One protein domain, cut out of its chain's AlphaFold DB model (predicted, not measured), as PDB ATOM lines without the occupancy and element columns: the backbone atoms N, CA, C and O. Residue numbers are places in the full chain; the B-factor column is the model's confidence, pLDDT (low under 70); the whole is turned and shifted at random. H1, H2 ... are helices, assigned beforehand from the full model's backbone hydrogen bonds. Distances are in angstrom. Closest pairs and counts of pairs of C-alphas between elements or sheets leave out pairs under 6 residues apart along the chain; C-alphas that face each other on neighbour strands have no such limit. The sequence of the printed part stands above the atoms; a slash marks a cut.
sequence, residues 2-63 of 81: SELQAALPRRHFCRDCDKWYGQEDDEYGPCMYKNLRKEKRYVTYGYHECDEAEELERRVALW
ATOM      1  N   SER A   2     277.840 115.809  -4.115       73.50
ATOM      2  CA  SER A   2     278.145 114.373  -3.947       73.50
ATOM      3  C   SER A   2     278.890 114.056  -2.642       73.50
ATOM      4  O   SER A   2     278.657 113.013  -2.048       73.50
ATOM      5  N   GLU A   3     279.748 114.965  -2.170       81.44
ATOM      6  CA  GLU A   3     280.482 114.816  -0.904       81.44
ATOM      7  C   GLU A   3     279.572 114.937   0.326       81.44
ATOM      8  O   GLU A   3     279.719 114.176   1.275       81.44
ATOM      9  N   LEU A   4     278.578 115.831   0.291       80.19
ATOM     10  CA  LEU A   4     277.609 115.989   1.380       80.19
ATOM     11  C   LEU A   4     276.642 114.799   1.447       80.19
ATOM     12  O   LEU A   4     276.334 114.316   2.529       80.19
ATOM     13  N   GLN A   5     276.215 114.280   0.290       82.12
ATOM     14  CA  GLN A   5     275.461 113.023   0.208       82.12
ATOM     15  C   GLN A   5     276.276 111.833   0.740       82.12
ATOM     16  O   GLN A   5     275.714 110.946   1.373       82.12
ATOM     17  N   ALA A   6     277.594 111.813   0.506       84.44
ATOM     18  CA  ALA A   6     278.487 110.766   1.003       84.44
ATOM     19  C   ALA A   6     278.766 110.860   2.514       84.44
ATOM     20  O   ALA A   6     279.097 109.852   3.129       84.44
ATOM     21  N   ALA A   7     278.626 112.048   3.108       83.88
ATOM     22  CA  ALA A   7     278.767 112.263   4.547       83.88
ATOM     23  C   ALA A   7     277.524 111.840   5.354       83.88
ATOM     24  O   ALA A   7     277.573 111.805   6.582       83.88
ATOM     25  N   LEU A   8     276.410 111.525   4.684       81.94
ATOM     26  CA  LEU A   8     275.206 110.995   5.316       81.94
ATOM     27  C   LEU A   8     275.233 109.456   5.322       81.94
ATOM     28  O   LEU A   8     275.696 108.841   4.361       81.94
ATOM     29  N   PRO A   9     274.659 108.798   6.348       81.69
ATOM     30  CA  PRO A   9     274.642 107.332   6.455       81.69
ATOM     31  C   PRO A   9     273.834 106.645   5.340       81.69
ATOM     32  O   PRO A   9     273.965 105.445   5.105       81.69
ATOM     33  N   ARG A  10     272.973 107.397   4.651       84.56
ATOM     34  CA  ARG A  10     272.255 106.980   3.447       84.56
ATOM     35  C   ARG A  10     272.022 108.192   2.556       84.56
ATOM     36  O   ARG A  10     271.912 109.309   3.062       84.56
ATOM     37  N   ARG A  11     271.871 107.948   1.251       85.56
ATOM     38  CA  ARG A  11     271.477 108.990   0.297       85.56
ATOM     39  C   ARG A  11     270.161 109.623   0.735       85.56
ATOM     40  O   ARG A  11     269.215 108.910   1.069       85.56
ATOM     41  N   HIS A  12     270.135 110.947   0.739       86.25
ATOM     42  CA  HIS A  12     268.970 111.735   1.095       86.25
ATOM     43  C   HIS A  12     268.185 112.082  -0.165       86.25
ATOM     44  O   HIS A  12     268.745 112.640  -1.115       86.25
ATOM     45  N   PHE A  13     266.901 111.753  -0.172       86.25
ATOM     46  CA  PHE A  13     266.001 111.989  -1.293       86.25
ATOM     47  C   PHE A  13     265.015 113.110  -0.979       86.25
ATOM     48  O   PHE A  13     264.755 113.413   0.183       86.25
ATOM     49  N   CYS A  14     264.409 113.705  -2.007       82.56
ATOM     50  CA  CYS A  14     263.419 114.766  -1.801       82.56
ATOM     51  C   CYS A  14     262.221 114.315  -0.944       82.56
ATOM     52  O   CYS A  14     261.684 115.121  -0.187       82.56
ATOM     53  N   ARG A  15     261.835 113.030  -1.004       81.00
ATOM     54  CA  ARG A  15     260.785 112.465  -0.135       81.00
ATOM     55  C   ARG A  15     261.144 112.397   1.348       81.00
ATOM     56  O   ARG A  15     260.252 112.280   2.176       81.00
ATOM     57  N   ASP A  16     262.434 112.433   1.675       81.56
ATOM     58  CA  ASP A  16     262.909 112.381   3.058       81.56
ATOM     59  C   ASP A  16     262.846 113.772   3.729       81.56
ATOM     60  O   ASP A  16     263.188 113.918   4.906       81.56
ATOM     61  N   CYS A  17     262.426 114.809   2.992       75.69
ATOM     62  CA  CYS A  17     262.185 116.143   3.522       75.69
ATOM     63  C   CYS A  17     260.825 116.223   4.235       75.69
ATOM     64  O   CYS A  17     259.805 115.823   3.682       75.69
ATOM     65  N   ASP A  18     260.773 116.871   5.402       71.25
ATOM     66  CA  ASP A  18     259.557 116.971   6.238       71.25
ATOM     67  C   ASP A  18     258.345 117.607   5.536       71.25
ATOM     68  O   ASP A  18     257.200 117.372   5.913       71.25
ATOM     69  N   LYS A  19     258.591 118.457   4.533       66.62
ATOM     70  CA  LYS A  19     257.555 119.164   3.761       66.62
ATOM     71  C   LYS A  19     257.378 118.594   2.356       66.62
ATOM     72  O   LYS A  19     256.931 119.308   1.458       66.62
ATOM     73  N   TRP A  20     257.765 117.338   2.160       74.12
ATOM     74  CA  TRP A  20     257.440 116.604   0.953       74.12
ATOM     75  C   TRP A  20     255.947 116.284   0.921       74.12
ATOM     76  O   TRP A  20     255.471 115.392   1.619       74.12
ATOM     77  N   TYR A  21     255.208 117.009   0.088       68.38
ATOM     78  CA  TYR A  21     253.809 116.711  -0.203       68.38
ATOM     79  C   TYR A  21     253.754 116.069  -1.585       68.38
ATOM     80  O   TYR A  21     253.436 116.733  -2.571       68.38
ATOM     81  N   GLY A  22     254.167 114.801  -1.674       68.50
ATOM     82  CA  GLY A  22     253.871 114.003  -2.860       68.50
ATOM     83  C   GLY A  22     252.368 114.078  -3.094       68.50
ATOM     84  O   GLY A  22     251.611 113.804  -2.164       68.50
ATOM     85  N   GLN A  23     251.924 114.522  -4.271       64.25
ATOM     86  CA  GLN A  23     250.529 114.317  -4.639       64.25
ATOM     87  C   GLN A  23     250.301 112.815  -4.549       64.25
ATOM     88  O   GLN A  23     251.032 112.065  -5.192       64.25
ATOM     89  N   GLU A  24     249.406 112.397  -3.653       53.47
ATOM     90  CA  GLU A  24     249.425 111.072  -3.017       53.47
ATOM     91  C   GLU A  24     249.354 109.876  -3.990       53.47
ATOM     92  O   GLU A  24     249.661 108.763  -3.577       53.47
ATOM     93  N   ASP A  25     249.077 110.108  -5.279       60.84
ATOM     94  CA  ASP A  25     249.002 109.089  -6.333       60.84
ATOM     95  C   ASP A  25     250.106 109.168  -7.411       60.84
ATOM     96  O   ASP A  25     250.324 108.197  -8.131       60.84
ATOM     97  N   ASP A  26     250.834 110.284  -7.518       68.81
ATOM     98  CA  ASP A  26     251.747 110.546  -8.643       68.81
ATOM     99  C   ASP A  26     253.238 110.495  -8.249       68.81
ATOM    100  O   ASP A  26     254.107 110.712  -9.084       68.81
ATOM    101  N   GLU A  27     253.581 110.251  -6.974       69.81
ATOM    102  CA  GLU A  27     254.971 110.245  -6.446       69.81
ATOM    103  C   GLU A  27     255.747 111.572  -6.651       69.81
ATOM    104  O   GLU A  27     256.948 111.685  -6.371       69.81
ATOM    105  N   TYR A  28     255.035 112.597  -7.107       75.06
ATOM    106  CA  TYR A  28     255.526 113.897  -7.522       75.06
ATOM    107  C   TYR A  28     255.129 114.952  -6.484       75.06
ATOM    108  O   TYR A  28     253.953 115.115  -6.166       75.06
ATOM    109  N   GLY A  29     256.099 115.686  -5.942       76.88
ATOM    110  CA  GLY A  29     255.865 116.666  -4.881       76.88
ATOM    111  C   GLY A  29     256.895 117.797  -4.860       76.88
ATOM    112  O   GLY A  29     257.959 117.702  -5.487       76.88
ATOM    113  N   PRO A  30     256.594 118.909  -4.170       76.38
ATOM    114  CA  PRO A  30     257.565 119.962  -3.941       76.38
ATOM    115  C   PRO A  30     258.569 119.535  -2.860       76.38
ATOM    116  O   PRO A  30     258.191 119.133  -1.761       76.38
ATOM    117  N   CYS A  31     259.863 119.687  -3.149       78.81
ATOM    118  CA  CYS A  31     260.909 119.627  -2.124       78.81
ATOM    119  C   CYS A  31     260.850 120.874  -1.219       78.81
ATOM    120  O   CYS A  31     260.443 121.956  -1.660       78.81
ATOM    121  N   MET A  32     261.295 120.749   0.037       71.44
ATOM    122  CA  MET A  32     261.200 121.797   1.059       71.44
ATOM    123  C   MET A  32     261.818 123.138   0.624       71.44
ATOM    124  O   MET A  32     261.145 124.161   0.786       71.44
ATOM    125  N   TYR A  33     263.014 123.174   0.009       65.69
ATOM    126  CA  TYR A  33     263.587 124.462  -0.424       65.69
ATOM    127  C   TYR A  33     263.105 124.941  -1.774       65.69
ATOM    128  O   TYR A  33     263.000 126.151  -1.949       65.69
ATOM    129  N   LYS A  34     262.761 124.059  -2.715       68.88
ATOM    130  CA  LYS A  34     262.071 124.480  -3.950       68.88
ATOM    131  C   LYS A  34     260.787 125.237  -3.590       68.88
ATOM    132  O   LYS A  34     260.520 126.319  -4.114       68.88
ATOM    133  N   ASN A  35     260.069 124.754  -2.574       67.06
ATOM    134  CA  ASN A  35     258.936 125.465  -1.991       67.06
ATOM    135  C   ASN A  35     259.345 126.745  -1.231       67.06
ATOM    136  O   ASN A  35     258.733 127.794  -1.436       67.06
ATOM    137  N   LEU A  36     260.389 126.700  -0.388       68.31
ATOM    138  CA  LEU A  36     260.875 127.859   0.384       68.31
ATOM    139  C   LEU A  36     261.308 129.026  -0.515       68.31
ATOM    140  O   LEU A  36     260.966 130.178  -0.250       68.31
ATOM    141  N   ARG A  37     261.994 128.722  -1.621       73.19
ATOM    142  CA  ARG A  37     262.419 129.673  -2.658       73.19
ATOM    143  C   ARG A  37     261.251 130.205  -3.490       73.19
ATOM    144  O   ARG A  37     261.451 131.006  -4.398       73.19
ATOM    145  N   LYS A  38     260.019 129.783  -3.176       69.38
ATOM    146  CA  LYS A  38     258.795 130.069  -3.934       69.38
ATOM    147  C   LYS A  38     258.922 129.648  -5.396       69.38
ATOM    148  O   LYS A  38     258.194 130.154  -6.253       69.38
ATOM    149  N   GLU A  39     259.796 128.687  -5.683       67.94
ATOM    150  CA  GLU A  39     259.940 128.084  -6.996       67.94
ATOM    151  C   GLU A  39     258.818 127.048  -7.176       67.94
ATOM    152  O   GLU A  39     259.034 125.846  -7.299       67.94
ATOM    153  N   LYS A  40     257.571 127.542  -7.202       58.78
ATOM    154  CA  LYS A  40     256.326 126.755  -7.287       58.78
ATOM    155  C   LYS A  40     256.202 125.898  -8.552       58.78
ATOM    156  O   LYS A  40     255.217 125.191  -8.718       58.78
ATOM    157  N   ARG A  41     257.165 126.005  -9.465       62.97
ATOM    158  CA  ARG A  41     257.176 125.322 -10.758       62.97
ATOM    159  C   ARG A  41     257.928 123.991 -10.745       62.97
ATOM    160  O   ARG A  41     257.885 123.290 -11.748       62.97
ATOM    161  N   TYR A  42     258.624 123.653  -9.658       64.12
ATOM    162  CA  TYR A  42     259.407 122.422  -9.597       64.12
ATOM    163  C   TYR A  42     258.714 121.380  -8.737       64.12
ATOM    164  O   TYR A  42     258.892 121.303  -7.522       64.12
ATOM    165  N   VAL A  43     257.921 120.573  -9.426       72.00
ATOM    166  CA  VAL A  43     257.482 119.272  -8.949       72.00
ATOM    167  C   VAL A  43     258.617 118.295  -9.239       72.00
ATOM    168  O   VAL A  43     259.089 118.198 -10.370       72.00
ATOM    169  N   THR A  44     259.109 117.619  -8.209       76.62
ATOM    170  CA  THR A  44     260.161 116.606  -8.335       76.62
ATOM    171  C   THR A  44     259.583 115.237  -8.035       76.62
ATOM    172  O   THR A  44     258.570 115.143  -7.353       76.62
ATOM    173  N   TYR A  45     260.200 114.179  -8.544       82.44
ATOM    174  CA  TYR A  45     259.919 112.811  -8.116       82.44
ATOM    175  C   TYR A  45     260.567 112.537  -6.752       82.44
ATOM    176  O   TYR A  45     261.707 112.947  -6.512       82.44
ATOM    177  N   GLY A  46     259.866 111.836  -5.862       80.25
ATOM    178  CA  GLY A  46     260.318 111.620  -4.482       80.25
ATOM    179  C   GLY A  46     261.637 110.864  -4.352       80.25
ATOM    180  O   GLY A  46     262.342 111.048  -3.363       80.25
ATOM    181  N   TYR A  47     261.989 110.062  -5.358       82.25
ATOM    182  CA  TYR A  47     263.231 109.288  -5.411       82.25
ATOM    183  C   TYR A  47     264.401 110.030  -6.068       82.25
ATOM    184  O   TYR A  47     265.467 109.440  -6.238       82.25
ATOM    185  N   HIS A  48     264.247 111.303  -6.452       83.31
ATOM    186  CA  HIS A  48     265.419 112.087  -6.832       83.31
ATOM    187  C   HIS A  48     266.283 112.367  -5.611       83.31
ATOM    188  O   HIS A  48     265.784 112.700  -4.532       83.31
ATOM    189  N   GLU A  49     267.592 112.225  -5.804       83.31
ATOM    190  CA  GLU A  49     268.571 112.659  -4.819       83.31
ATOM    191  C   GLU A  49     268.370 114.144  -4.539       83.31
ATOM    192  O   GLU A  49     268.196 114.947  -5.459       83.31
ATOM    193  N   CYS A  50     268.389 114.496  -3.258       80.25
ATOM    194  CA  CYS A  50     268.378 115.883  -2.841       80.25
ATOM    195  C   CYS A  50     269.610 116.572  -3.433       80.25
ATOM    196  O   CYS A  50     270.753 116.206  -3.138       80.25
ATOM    197  N   ASP A  51     269.353 117.558  -4.283       77.75
ATOM    198  CA  ASP A  51     270.343 118.370  -4.971       77.75
ATOM    199  C   ASP A  51     270.484 119.759  -4.324       77.75
ATOM    200  O   ASP A  51     270.824 120.747  -4.968       77.75
ATOM    201  N   GLU A  52     270.201 119.863  -3.027       78.50
ATOM    202  CA  GLU A  52     270.193 121.137  -2.312       78.50
ATOM    203  C   GLU A  52     271.320 121.149  -1.277       78.50
ATOM    204  O   GLU A  52     271.201 120.567  -0.200       78.50
ATOM    205  N   ALA A  53     272.436 121.804  -1.618       81.31
ATOM    206  CA  ALA A  53     273.648 121.821  -0.792       81.31
ATOM    207  C   ALA A  53     273.380 122.280   0.650       81.31
ATOM    208  O   ALA A  53     273.833 121.628   1.581       81.31
ATOM    209  N   GLU A  54     272.575 123.330   0.834       81.44
ATOM    210  CA  GLU A  54     272.247 123.880   2.157       81.44
ATOM    211  C   GLU A  54     271.433 122.901   3.032       81.44
ATOM    212  O   GLU A  54     271.614 122.856   4.249       81.44
ATOM    213  N   GLU A  55     270.553 122.083   2.436       80.19
ATOM    214  CA  GLU A  55     269.833 121.033   3.176       80.19
ATOM    215  C   GLU A  55     270.771 119.904   3.566       80.19
ATOM    216  O   GLU A  55     270.747 119.430   4.701       80.19
ATOM    217  N   LEU A  56     271.611 119.481   2.621       83.44
ATOM    218  CA  LEU A  56     272.580 118.428   2.867       83.44
ATOM    219  C   LEU A  56     273.572 118.845   3.956       83.44
ATOM    220  O   LEU A  56     273.838 118.053   4.849       83.44
ATOM    221  N   GLU A  57     274.049 120.090   3.952       87.56
ATOM    222  CA  GLU A  57     274.900 120.647   5.011       87.56
ATOM    223  C   GLU A  57     274.206 120.619   6.375       87.56
ATOM    224  O   GLU A  57     274.789 120.142   7.349       87.56
ATOM    225  N   ARG A  58     272.942 121.053   6.457       85.25
ATOM    226  CA  ARG A  58     272.173 120.990   7.709       85.25
ATOM    227  C   ARG A  58     271.958 119.565   8.198       85.25
ATOM    228  O   ARG A  58     272.107 119.299   9.389       85.25
ATOM    229  N   ARG A  59     271.619 118.642   7.298       83.38
ATOM    230  CA  ARG A  59     271.439 117.219   7.616       83.38
ATOM    231  C   ARG A  59     272.744 116.588   8.092       83.38
ATOM    232  O   ARG A  59     272.714 115.842   9.065       83.38
ATOM    233  N   VAL A  60     273.865 116.905   7.444       86.31
ATOM    234  CA  VAL A  60     275.201 116.440   7.843       86.31
ATOM    235  C   VAL A  60     275.565 116.994   9.218       86.31
ATOM    236  O   VAL A  60     275.986 116.223  10.072       86.31
ATOM    237  N   ALA A  61     275.330 118.281   9.478       87.00
ATOM    238  CA  ALA A  61     275.588 118.882  10.786       87.00
ATOM    239  C   ALA A  61     274.747 118.235  11.901       87.00
ATOM    240  O   ALA A  61     275.283 117.869  12.943       87.00
ATOM    241  N   LEU A  62     273.445 118.022  11.667       84.44
ATOM    242  CA  LEU A  62     272.562 117.318  12.609       84.44
ATOM    243  C   LEU A  62     272.985 115.861  12.830       84.44
ATOM    244  O   LEU A  62     272.847 115.336  13.933       84.44
ATOM    245  N   TRP A  63     273.463 115.187  11.781       84.00
ATOM    246  CA  TRP A  63     273.990 113.830  11.892       84.00
ATOM    247  C   TRP A  63     275.258 113.794  12.751       84.00
ATOM    248  O   TRP A  63     275.325 113.014  13.695       84.00
TER     249      TRP A  63
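What this domain is: This is residues 2 to 63 of the 81 residues of an uncharacterized protein of Euryarchaeota archaeon RBG_19FT_COMBO_69_17 (UniProt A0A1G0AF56). This is a chain of loops with little regular structure: H3 and the short H1 pack together at one end of the longest axis, and long loops with the small H2 make the other end. The 62 printed residues hold three named helices, in the order H1, H2, H3, and no named strand; the class is all helix, with 21 residues in named elements. The whole is compact, with a radius of gyration of the C-alphas of 11.4 A and spans of 31 by 22 by 17 A.

Where its parts are: Find C-alpha 53 at (273.648, 121.821, -0.792); from there H3, residues 53 to 63, runs 15.0 A to C-alpha 63 at (273.990, 113.830, 11.892). Look for H1 at residues 2 to 6 and H2 at residues 32 to 36.

How they stand to each other: H3 touches H1, the closest C-alphas, of Leu 56 and Leu 4, being 5.8 A apart. H2 is close to H3 but not clearly touching: C-alphas 33 and 55 are closest, at 8.0 A. H1 and H2 are apart. Residues 28 to 29 pair antiparallel with 44 to 45. In H1, H2 and H3 every O i to N i+4 pair is within hydrogen-bond range.

The domain as a whole: The C-alphas of Asp 25 and Ala 61 are farthest apart, at 33.1 A. The printed part has no cut; both links are long, 25 and 16 residues. pLDDT is under 70 at residues 19, 21 to 27, 33 to 36 and 38 to 42.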